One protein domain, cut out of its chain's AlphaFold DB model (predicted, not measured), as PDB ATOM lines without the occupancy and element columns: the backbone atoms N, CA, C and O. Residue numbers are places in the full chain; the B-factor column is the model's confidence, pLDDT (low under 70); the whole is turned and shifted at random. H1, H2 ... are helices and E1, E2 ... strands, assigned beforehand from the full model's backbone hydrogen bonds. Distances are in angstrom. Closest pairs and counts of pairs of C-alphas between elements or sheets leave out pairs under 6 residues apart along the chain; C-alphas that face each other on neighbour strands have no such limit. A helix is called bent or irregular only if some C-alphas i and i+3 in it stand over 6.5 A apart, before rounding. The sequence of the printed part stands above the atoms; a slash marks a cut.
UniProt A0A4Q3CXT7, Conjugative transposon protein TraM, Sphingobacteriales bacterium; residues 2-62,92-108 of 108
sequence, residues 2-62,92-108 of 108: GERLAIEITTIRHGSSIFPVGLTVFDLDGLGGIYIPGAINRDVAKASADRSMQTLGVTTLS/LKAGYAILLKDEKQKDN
ATOM      1  N   GLY A   2      32.492 -25.046  10.593       65.12
ATOM      2  CA  GLY A   2      31.472 -26.122  10.561       65.12
ATOM      3  C   GLY A   2      31.183 -26.790  11.911       65.12
ATOM      4  O   GLY A   2      30.470 -27.783  11.958       65.12
ATOM      5  N   GLU A   3      31.740 -26.265  13.003       82.25
ATOM      6  CA  GLU A   3      31.514 -26.765  14.368       82.25
ATOM      7  C   GLU A   3      30.587 -25.842  15.162       82.25
ATOM      8  O   GLU A   3      30.624 -25.843  16.384       82.25
ATOM      9  N   ARG A   4      29.791 -24.996  14.499       88.94
ATOM     10  CA  ARG A   4      28.862 -24.097  15.188       88.94
ATOM     11  C   ARG A   4      27.443 -24.296  14.711       88.94
ATOM     12  O   ARG A   4      27.188 -24.366  13.511       88.94
ATOM     13  N   LEU A   5      26.533 -24.368  15.671       90.19
ATOM     14  CA  LEU A   5      25.104 -24.356  15.424       90.19
ATOM     15  C   LEU A   5      24.635 -22.901  15.379       90.19
ATOM     16  O   LEU A   5      24.560 -22.242  16.415       90.19
ATOM     17  N   ALA A   6      24.328 -22.409  14.182       92.69
ATOM     18  CA  ALA A   6      23.644 -21.133  14.016       92.69
ATOM     19  C   ALA A   6      22.196 -21.258  14.511       92.69
ATOM     20  O   ALA A   6      21.512 -22.232  14.190       92.69
ATOM     21  N   ILE A   7      21.746 -20.287  15.303       93.50
ATOM     22  CA  ILE A   7      20.392 -20.250  15.858       93.50
ATOM     23  C   ILE A   7      19.856 -18.828  15.715       93.50
ATOM     24  O   ILE A   7      20.526 -17.866  16.097       93.50
ATOM     25  N   GLU A   8      18.632 -18.729  15.205       95.38
ATOM     26  CA  GLU A   8      17.833 -17.509  15.164       95.38
ATOM     27  C   GLU A   8      16.615 -17.691  16.074       95.38
ATOM     28  O   GLU A   8      15.922 -18.713  16.019       95.38
ATOM     29  N   ILE A   9      16.354 -16.702  16.923       95.88
ATOM     30  CA  ILE A   9      15.136 -16.625  17.725       95.88
ATOM     31  C   ILE A   9      14.163 -15.709  16.992       95.88
ATOM     32  O   ILE A   9      14.406 -14.511  16.860       95.88
ATOM     33  N   THR A  10      13.050 -16.284  16.536       96.62
ATOM     34  CA  THR A  10      12.022 -15.581  15.750       96.62
ATOM     35  C   THR A  10      10.864 -15.066  16.599       96.62
ATOM     36  O   THR A  10      10.110 -14.191  16.177       96.62
ATOM     37  N   THR A  11      10.691 -15.609  17.806       96.06
ATOM     38  CA  THR A  11       9.657 -15.174  18.748       96.06
ATOM     39  C   THR A  11      10.133 -15.295  20.190       96.06
ATOM     40  O   THR A  11      10.908 -16.189  20.526       96.06
ATOM     41  N   ILE A  12       9.632 -14.414  21.053       96.00
ATOM     42  CA  ILE A  12       9.775 -14.520  22.509       96.00
ATOM     43  C   ILE A  12       8.408 -14.392  23.173       96.00
ATOM     44  O   ILE A  12       7.514 -13.706  22.676       96.00
ATOM     45  N   ARG A  13       8.238 -15.052  24.319       97.31
ATOM     46  CA  ARG A  13       7.029 -14.941  25.136       97.31
ATOM     47  C   ARG A  13       7.297 -14.037  26.332       97.31
ATOM     48  O   ARG A  13       8.260 -14.253  27.060       97.31
ATOM     49  N   HIS A  14       6.391 -13.099  26.580       96.69
ATOM     50  CA  HIS A  14       6.377 -12.293  27.796       96.69
ATOM     51  C   HIS A  14       4.954 -12.276  28.370       96.69
ATOM     52  O   HIS A  14       4.003 -11.859  27.705       96.69
ATOM     53  N   GLY A  15       4.786 -12.808  29.586       96.81
ATOM     54  CA  GLY A  15       3.470 -13.037  30.186       96.81
ATOM     55  C   GLY A  15       2.604 -14.000  29.360       96.81
ATOM     56  O   GLY A  15       2.968 -15.162  29.143       96.81
ATOM     57  N   SER A  16       1.446 -13.524  28.904       97.06
ATOM     58  CA  SER A  16       0.502 -14.260  28.046       97.06
ATOM     59  C   SER A  16       0.639 -13.941  26.552       97.06
ATOM     60  O   SER A  16      -0.148 -14.449  25.760       97.06
ATOM     61  N   SER A  17       1.622 -13.124  26.161       97.81
ATOM     62  CA  SER A  17       1.775 -12.635  24.787       97.81
ATOM     63  C   SER A  17       3.040 -13.181  24.123       97.81
ATOM     64  O   SER A  17       4.064 -13.379  24.781       97.81
ATOM     65  N   ILE A  18       2.965 -13.414  22.810       97.94
ATOM     66  CA  ILE A  18       4.088 -13.822  21.954       97.94
ATOM     67  C   ILE A  18       4.435 -12.646  21.041       97.94
ATOM     68  O   ILE A  18       3.556 -12.102  20.377       97.94
ATOM     69  N   PHE A  19       5.712 -12.273  21.007       96.56
ATOM     70  CA  PHE A  19       6.222 -11.154  20.225       96.56
ATOM     71  C   PHE A  19       7.146 -11.664  19.119       96.56
ATOM     72  O   PHE A  19       8.048 -12.453  19.419       96.56
ATOM     73  N   PRO A  20       6.953 -11.232  17.859       95.81
ATOM     74  CA  PRO A  20       7.912 -11.504  16.800       95.81
ATOM     75  C   PRO A  20       9.201 -10.722  17.061       95.81
ATOM     76  O   PRO A  20       9.163  -9.535  17.385       95.81
ATOM     77  N   VAL A  21      10.340 -11.389  16.910       94.75
ATOM     78  CA  VAL A  21      11.679 -10.806  17.058       94.75
ATOM     79  C   VAL A  21      12.604 -11.346  15.963       94.75
ATOM     80  O   VAL A  21      12.236 -12.265  15.238       94.75
ATOM     81  N   GLY A  22      13.793 -10.764  15.822       94.69
ATOM     82  CA  GLY A  22      14.864 -11.300  14.978       94.69
ATOM     83  C   GLY A  22      16.178 -11.210  15.735       94.69
ATOM     84  O   GLY A  22      16.896 -10.224  15.593       94.69
ATOM     85  N   LEU A  23      16.432 -12.189  16.608       96.12
ATOM     86  CA  LEU A  23      17.628 -12.212  17.450       96.12
ATOM     87  C   LEU A  23      18.558 -13.341  17.020       96.12
ATOM     88  O   LEU A  23      18.136 -14.497  16.919       96.12
ATOM     89  N   THR A  24      19.836 -13.020  16.859       96.56
ATOM     90  CA  THR A  24      20.884 -14.003  16.578       96.56
ATOM     91  C   THR A  24      21.523 -14.460  17.880       96.56
ATOM     92  O   THR A  24      21.817 -13.657  18.771       96.56
ATOM     93  N   VAL A  25      21.740 -15.769  17.996       96.38
ATOM     94  CA  VAL A  25      22.398 -16.370  19.158       96.38
ATOM     95  C   VAL A  25      23.910 -16.289  19.018       96.38
ATOM     96  O   VAL A  25      24.478 -16.691  18.001       96.38
ATOM     97  N   PHE A  26      24.560 -15.840  20.085       95.88
ATOM     98  CA  PHE A  26      26.002 -15.888  20.272       95.88
ATOM     99  C   PHE A  26      26.323 -16.795  21.462       95.88
ATOM    100  O   PHE A  26      25.570 -16.857  22.440       95.88
ATOM    101  N   ASP A  27      27.427 -17.526  21.364       95.56
ATOM    102  CA  ASP A  27      27.958 -18.291  22.487       95.56
ATOM    103  C   ASP A  27      28.605 -17.345  23.513       95.56
ATOM    104  O   ASP A  27      28.834 -16.161  23.248       95.56
ATOM    105  N   LEU A  28      28.918 -17.860  24.699       95.12
ATOM    106  CA  LEU A  28      29.519 -17.070  25.778       95.12
ATOM    107  C   LEU A  28      30.945 -16.591  25.461       95.12
ATOM    108  O   LEU A  28      31.460 -15.710  26.141       95.12
ATOM    109  N   ASP A  29      31.573 -17.149  24.427       94.62
ATOM    110  CA  ASP A  29      32.848 -16.677  23.884       94.62
ATOM    111  C   ASP A  29      32.707 -15.455  22.954       94.62
ATOM    112  O   ASP A  29      33.706 -14.951  22.440       94.62
ATOM    113  N   GLY A  30      31.480 -14.965  22.741       94.06
ATOM    114  CA  GLY A  30      31.189 -13.800  21.908       94.06
ATOM    115  C   GLY A  30      31.137 -14.096  20.409       94.06
ATOM    116  O   GLY A  30      31.029 -13.165  19.611       94.06
ATOM    117  N   LEU A  31      31.198 -15.366  19.996       94.12
ATOM    118  CA  LEU A  31      31.113 -15.770  18.595       94.12
ATOM    119  C   LEU A  31      29.694 -16.224  18.227       94.12
ATOM    120  O   LEU A  31      28.967 -16.800  19.034       94.12
ATOM    121  N   GLY A  32      29.297 -15.967  16.978       93.69
ATOM    122  CA  GLY A  32      27.968 -16.316  16.473       93.69
ATOM    123  C   GLY A  32      27.735 -17.829  16.422       93.69
ATOM    124  O   GLY A  32      28.568 -18.580  15.907       93.69
ATOM    125  N   GLY A  33      26.576 -18.265  16.917       93.69
ATOM    126  CA  GLY A  33      26.195 -19.671  17.043       93.69
ATOM    127  C   GLY A  33      26.914 -20.408  18.177       93.69
ATOM    128  O   GLY A  33      27.989 -20.013  18.617       93.69
ATOM    129  N   ILE A  34      26.332 -21.521  18.626       93.44
ATOM    130  CA  ILE A  34      26.849 -22.321  19.751       93.44
ATOM    131  C   ILE A  34      27.946 -23.268  19.269       93.44
ATOM    132  O   ILE A  34      27.760 -23.949  18.255       93.44
ATOM    133  N   TYR A  35      29.065 -23.357  19.993       90.88
ATOM    134  CA  TYR A  35      30.136 -24.299  19.680       90.88
ATOM    135  C   TYR A  35      29.718 -25.758  19.937       90.88
ATOM    136  O   TYR A  35      29.372 -26.151  21.050       90.88
ATOM    137  N   ILE A  36      29.767 -26.581  18.886       86.88
ATOM    138  CA  ILE A  36      29.451 -28.011  18.893       86.88
ATOM    139  C   ILE A  36      30.698 -28.806  18.466       86.88
ATOM    140  O   ILE A  36      30.915 -29.029  17.267       86.88
ATOM    141  N   PRO A  37      31.517 -29.274  19.424       77.00
ATOM    142  CA  PRO A  37      32.744 -29.995  19.110       77.00
ATOM    143  C   PRO A  37      32.458 -31.304  18.363       77.00
ATOM    144  O   PRO A  37      31.558 -32.067  18.725       77.00
ATOM    145  N   GLY A  38      33.247 -31.595  17.322       69.38
ATOM    146  CA  GLY A  38      33.215 -32.883  16.620       69.38
ATOM    147  C   GLY A  38      32.119 -33.036  15.561       69.38
ATOM    148  O   GLY A  38      32.018 -34.107  14.952       69.38
ATOM    149  N   ALA A  39      31.336 -31.986  15.284       64.44
ATOM    150  CA  ALA A  39      30.340 -31.994  14.209       64.44
ATOM    151  C   ALA A  39      30.984 -32.238  12.827       64.44
ATOM    152  O   ALA A  39      30.481 -33.048  12.054       64.44
ATOM    153  N   ILE A  40      32.148 -31.630  12.556       61.09
ATOM    154  CA  ILE A  40      32.880 -31.806  11.286       61.09
ATOM    155  C   ILE A  40      33.576 -33.172  11.217       61.09
ATOM    156  O   ILE A  40      33.544 -33.839  10.181       61.09
ATOM    157  N   ASN A  41      34.202 -33.608  12.314       58.06
ATOM    158  CA  ASN A  41      35.032 -34.818  12.326       58.06
ATOM    159  C   ASN A  41      34.230 -36.078  11.963       58.06
ATOM    160  O   ASN A  41      34.740 -36.956  11.264       58.06
ATOM    161  N   ARG A  42      32.952 -36.153  12.365       59.03
ATOM    162  CA  ARG A  42      32.072 -37.275  12.006       59.03
ATOM    163  C   ARG A  42      31.727 -37.305  10.516       59.03
ATOM    164  O   ARG A  42      31.680 -38.386   9.926       59.03
ATOM    165  N   ASP A  43      31.494 -36.145   9.909       60.62
ATOM    166  CA  ASP A  43      31.134 -36.052   8.493       60.62
ATOM    167  C   ASP A  43      32.318 -36.404   7.587       60.62
ATOM    168  O   ASP A  43      32.154 -37.143   6.612       60.62
ATOM    169  N   VAL A  44      33.528 -35.956   7.947       60.19
ATOM    170  CA  VAL A  44      34.761 -36.301   7.221       60.19
ATOM    171  C   VAL A  44      35.067 -37.795   7.336       60.19
ATOM    172  O   VAL A  44      35.320 -38.440   6.318       60.19
ATOM    173  N   ALA A  45      34.981 -38.375   8.537       61.50
ATOM    174  CA  ALA A  45      35.215 -39.807   8.735       61.50
ATOM    175  C   ALA A  45      34.240 -40.669   7.914       61.50
ATOM    176  O   ALA A  45      34.649 -41.637   7.273       61.50
ATOM    177  N   LYS A  46      32.958 -40.282   7.865       61.75
ATOM    178  CA  LYS A  46      31.948 -40.966   7.053       61.75
ATOM    179  C   LYS A  46      32.219 -40.838   5.552       61.75
ATOM    180  O   LYS A  46      32.126 -41.836   4.843       61.75
ATOM    181  N   ALA A  47      32.582 -39.648   5.069       63.25
ATOM    182  CA  ALA A  47      32.915 -39.449   3.659       63.25
ATOM    183  C   ALA A  47      34.147 -40.266   3.229       63.25
ATOM    184  O   ALA A  47      34.167 -40.806   2.123       63.25
ATOM    185  N   SER A  48      35.154 -40.380   4.099       68.50
ATOM    186  CA  SER A  48      36.337 -41.210   3.852       68.50
ATOM    187  C   SER A  48      36.003 -42.704   3.848       68.50
ATOM    188  O   SER A  48      36.408 -43.402   2.922       68.50
ATOM    189  N   ALA A  49      35.209 -43.187   4.810       65.19
ATOM    190  CA  ALA A  49      34.765 -44.583   4.848       65.19
ATOM    191  C   ALA A  49      33.931 -44.970   3.611       65.19
ATOM    192  O   ALA A  49      34.174 -46.016   3.009       65.19
ATOM    193  N   ASP A  50      33.002 -44.102   3.185       63.19
ATOM    194  CA  ASP A  50      32.167 -44.330   1.999       63.19
ATOM    195  C   ASP A  50      33.035 -44.438   0.714       63.19
ATOM    196  O   ASP A  50      32.769 -45.292  -0.135       63.19
ATOM    197  N   ARG A  51      34.120 -43.651   0.583       61.12
ATOM    198  CA  ARG A  51      35.086 -43.781  -0.534       61.12
ATOM    199  C   ARG A  51      35.889 -45.077  -0.472       61.12
ATOM    200  O   ARG A  51      36.014 -45.750  -1.488       61.12
ATOM    201  N   SER A  52      36.414 -45.445   0.697       62.25
ATOM    202  CA  SER A  52      37.188 -46.682   0.847       62.25
ATOM    203  C   SER A  52      36.353 -47.924   0.517       62.25
ATOM    204  O   SER A  52      36.850 -48.828  -0.147       62.25
ATOM    205  N   MET A  53      35.069 -47.952   0.891       60.97
ATOM    206  CA  MET A  53      34.155 -49.033   0.497       60.97
ATOM    207  C   MET A  53      33.904 -49.085  -1.018       60.97
ATOM    208  O   MET A  53      33.851 -50.174  -1.587       60.97
ATOM    209  N   GLN A  54      33.766 -47.931  -1.683       59.00
ATOM    210  CA  GLN A  54      33.646 -47.877  -3.145       59.00
ATOM    211  C   GLN A  54      34.902 -48.417  -3.839       59.00
ATOM    212  O   GLN A  54      34.779 -49.159  -4.809       59.00
ATOM    213  N   THR A  55      36.095 -48.098  -3.331       58.56
ATOM    214  CA  THR A  55      37.354 -48.629  -3.868       58.56
ATOM    215  C   THR A  55      37.463 -50.140  -3.662       58.56
ATOM    216  O   THR A  55      37.740 -50.853  -4.620       58.56
ATOM    217  N   LEU A  56      37.161 -50.655  -2.464       59.38
ATOM    218  CA  LEU A  56      37.233 -52.095  -2.182       59.38
ATOM    219  C   LEU A  56      36.261 -52.920  -3.043       59.38
ATOM    220  O   LEU A  56      36.631 -53.997  -3.495       59.38
ATOM    221  N   GLY A  57      35.061 -52.406  -3.338       54.88
ATOM    222  CA  GLY A  57      34.113 -53.073  -4.240       54.88
ATOM    223  C   GLY A  57      34.508 -53.045  -5.724       54.88
ATOM    224  O   GLY A  57      34.010 -53.859  -6.494       54.88
ATOM    225  N   VAL A  58      35.400 -52.136  -6.133       54.59
ATOM    226  CA  VAL A  58      35.963 -52.088  -7.494       54.59
ATOM    227  C   VAL A  58      37.153 -53.038  -7.621       54.59
ATOM    228  O   VAL A  58      37.262 -53.739  -8.622       54.59
ATOM    229  N   THR A  59      38.008 -53.130  -6.599       51.69
ATOM    230  CA  THR A  59      39.215 -53.973  -6.644       51.69
ATOM    231  C   THR A  59      38.910 -55.471  -6.518       51.69
ATOM    232  O   THR A  59      39.627 -56.286  -7.083       51.69
ATOM    233  N   THR A  60      37.816 -55.870  -5.857       52.06
ATOM    234  CA  THR A  60      37.417 -57.293  -5.777       52.06
ATOM    235  C   THR A  60      36.680 -57.807  -7.019       52.06
ATOM    236  O   THR A  60      36.429 -59.003  -7.121       52.06
ATOM    237  N   LEU A  61      36.292 -56.927  -7.949       50.06
ATOM    238  CA  LEU A  61      35.644 -57.303  -9.215       50.06
ATOM    239  C   LEU A  61      36.625 -57.331 -10.398       50.06
ATOM    240  O   LEU A  61      36.271 -57.828 -11.465       50.06
ATOM    241  N   SER A  62      37.848 -56.819 -10.226       51.19
ATOM    242  CA  SER A  62      38.854 -56.729 -11.293       51.19
ATOM    243  C   SER A  62      39.733 -57.973 -11.469       51.19
ATOM    244  O   SER A  62      40.449 -58.041 -12.462       51.19
ATOM    245  N   LEU A  92      22.108 -30.370  22.528       85.38
ATOM    246  CA  LEU A  92      22.473 -29.269  23.413       85.38
ATOM    247  C   LEU A  92      22.006 -29.588  24.834       85.38
ATOM    248  O   LEU A  92      20.891 -30.076  25.029       85.38
ATOM    249  N   LYS A  93      22.854 -29.331  25.834       87.69
ATOM    250  CA  LYS A  93      22.472 -29.504  27.241       87.69
ATOM    251  C   LYS A  93      21.394 -28.482  27.614       87.69
ATOM    252  O   LYS A  93      21.467 -27.325  27.209       87.69
ATOM    253  N   ALA A  94      20.415 -28.899  28.412       88.94
ATOM    254  CA  ALA A  94      19.447 -27.970  28.984       88.94
ATOM    255  C   ALA A  94      20.155 -26.928  29.868       88.94
ATOM    256  O   ALA A  94      21.170 -27.233  30.495       88.94
ATOM    257  N   GLY A  95      19.618 -25.706  29.910       91.06
ATOM    258  CA  GLY A  95      20.192 -24.609  30.694       91.06
ATOM    259  C   GLY A  95      21.489 -24.025  30.123       91.06
ATOM    260  O   GLY A  95      22.179 -23.304  30.836       91.06
ATOM    261  N   TYR A  96      21.834 -24.328  28.866       92.88
ATOM    262  CA  TYR A  96      22.968 -23.695  28.195       92.88
ATOM    263  C   TYR A  96      22.741 -22.181  28.107       92.88
ATOM    264  O   TYR A  96      21.764 -21.733  27.506       92.88
ATOM    265  N   ALA A  97      23.627 -21.403  28.727       95.12
ATOM    266  CA  ALA A  97      23.545 -19.951  28.701       95.12
ATOM    267  C   ALA A  97      24.033 -19.420  27.349       95.12
ATOM    268  O   ALA A  97      25.049 -19.866  26.823       95.12
ATOM    269  N   ILE A  98      23.284 -18.472  26.799       96.00
ATOM    270  CA  ILE A  98      23.545 -17.865  25.496       96.00
ATOM    271  C   ILE A  98      23.446 -16.350  25.597       96.00
ATOM    272  O   ILE A  98      22.802 -15.817  26.503       96.00
ATOM    273  N   LEU A  99      24.035 -15.674  24.620       97.00
ATOM    274  CA  LEU A  99      23.861 -14.250  24.397       97.00
ATOM    275  C   LEU A  99      22.905 -14.047  23.216       97.00
ATOM    276  O   LEU A  99      22.920 -14.812  22.250       97.00
ATOM    277  N   LEU A 100      22.068 -13.017  23.299       96.06
ATOM    278  CA  LEU A 100      21.149 -12.629  22.232       96.06
ATOM    279  C   LEU A 100      21.570 -11.268  21.694       96.06
ATOM    280  O   LEU A 100      21.757 -10.331  22.469       96.06
ATOM    281  N   LYS A 101      21.692 -11.164  20.372       95.06
ATOM    282  CA  LYS A 101      21.958  -9.906  19.678       95.06
ATOM    283  C   LYS A 101      20.792  -9.578  18.755       95.06
ATOM    284  O   LYS A 101      20.410 -10.412  17.936       95.06
ATOM    285  N   ASP A 102      20.261  -8.365  18.865       93.75
ATOM    286  CA  ASP A 102      19.347  -7.820  17.863       93.75
ATOM    287  C   ASP A 102      20.163  -7.324  16.663       93.75
ATOM    288  O   ASP A 102      21.013  -6.445  16.795       93.75
ATOM    289  N   GLU A 103      19.937  -7.908  15.488       81.19
ATOM    290  CA  GLU A 103      20.658  -7.514  14.273       81.19
ATOM    291  C   GLU A 103      20.184  -6.175  13.700       81.19
ATOM    292  O   GLU A 103      20.885  -5.560  12.895       81.19
ATOM    293  N   LYS A 104      18.995  -5.711  14.095       81.81
ATOM    294  CA  LYS A 104      18.408  -4.454  13.617       81.81
ATOM    295  C   LYS A 104      18.763  -3.274  14.510       81.81
ATOM    296  O   LYS A 104      18.599  -2.125  14.089       81.81
ATOM    297  N   GLN A 105      19.243  -3.533  15.722       76.56
ATOM    298  CA  GLN A 105      19.681  -2.494  16.637       76.56
ATOM    299  C   GLN A 105      21.084  -2.030  16.227       76.56
ATOM    300  O   GLN A 105      22.036  -2.807  16.226       76.56
ATOM    301  N   LYS A 106      21.210  -0.763  15.815       64.31
ATOM    302  CA  LYS A 106      22.517  -0.159  15.534       64.31
ATOM    303  C   LYS A 106      23.248   0.063  16.855       64.31
ATOM    304  O   LYS A 106      22.670   0.651  17.769       64.31
ATOM    305  N   ASP A 107      24.496  -0.389  16.923       65.81
ATOM    306  CA  ASP A 107      25.421  -0.010  17.988       65.81
ATOM    307  C   ASP A 107      25.609   1.518  17.900       65.81
ATOM    308  O   ASP A 107      26.050   2.025  16.865       65.81
ATOM    309  N   ASN A 108      25.154   2.246  18.927       50.12
ATOM    310  CA  ASN A 108      25.311   3.703  19.033       50.12
ATOM    311  C   ASN A 108      26.714   4.073  19.512       50.12
ATOM    312  O   ASN A 108      27.216   3.378  20.426       50.12
TER     313      ASN A 108
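Overview. This is residues 2 to 62 and 92 to 108 of the 108 residues of the protein "Conjugative transposon protein TraM" of Sphingobacteriales bacterium (UniProt A0A4Q3CXT7). A small, strongly twisted sheet of three strands, made of the hairpin E1 and E2 with the short strand E3 beside the later part of E2, has one long helix, H1, reaching away from it as an arm. Residues 42 to 62, of which 42 to 59 belong to H1, stick out on their own and make much of the length; at the other end the tip of the hairpin, residues 13 to 18, also stands free. The printed part has 78 residues with one named helix and three named strands, in the order E1, E2, H1, E3 along the chain; the sheet's order is E1, E2, E3, antiparallel throughout, and the class is mixed, helices and strands. The whole is extended, with a radius of gyration of the C-alphas of 20.9 A and spans of 68 by 30 by 24 A.

Along the chain. The printed part begins at Gly 2. E1, residues 8 to 14, starts with C-alpha 8 at (17.833, -17.509, 15.164) and measures 17.8 A from first to last C-alpha. After a tight link of 2 residues comes E2, residues 17 to 26, the longest strand with 10 residues and 24.9 A; it bends by 68 degrees at residue 20. A long link of 12 residues, 27 to 38, with no named element, leads to H1, residues 39 to 59. This helix measures 31.6 A, from C-alpha 39 at (30.340, -31.994, 14.209) to C-alpha 59 at (39.215, -53.973, -6.644), and it is not bent. Beyond the cut lies E3, residues 99 to 102, four residues long, which ends with C-alpha 102 at (19.347, -7.820, 17.863).

Arrangement. The sheet is strongly twisted, its C-alphas lying up to 5.7 A off the best plane through them. E1 and E3 are its edge strands and E2 is the inner strand. E1 and E2 form a hairpin and are antiparallel, with 140 degrees between their N-to-C directions. C-alphas 8 and 24, 4.9 A apart, face each other, as do C-alphas 14 and 17, 5.5 A apart. Across this pair N 9 and O 23 are within hydrogen-bond range at 2.8 A, and so are N 19 and O 12 at 2.8 A. E2 and E3 are antiparallel, with 111 degrees between their directions. C-alphas 23 and 102 face each other at 4.7 A, and C-alphas 26 and 99 at 4.9 A. Here N 24 and O 101 are within hydrogen-bond range at 2.9 A, as are N 99 and O 26 at 2.9 A. Outside the named strands, residues 4 to 5 pair with residues 34 to 35 in a short antiparallel pairing. H1 is not on the sheet, with 0 pairs of C-alphas within 10 A, and it is apart from E1. In the backbone of H1, 16 of 17 O i to N i+4 pairs are within hydrogen-bond range.

Size, cuts and confidence. The two C-alphas farthest apart are those of Gly 15 and Ser 62, 69.9 A. Without the stretches that stand free, the body has 51 residues, spans 38 by 24 by 16 A and has a radius of gyration of 12.3 A. Residues 63 to 91 are cut out, and C-alphas 62 and 92 are 47.2 A apart across the cut. The link from H1 to E3 runs across this cut; of the links that are printed whole, E2 to H1 is long. The printed part ends at Asn 108, the chain's last residue. The mean pLDDT of the printed part is 80.5, and 29 residues are under 70: residue 2, residues 38 to 62 and residues 106 to 108. H1 has a mean pLDDT of 60, while E1 and E2 have 96 each and E3 has 95.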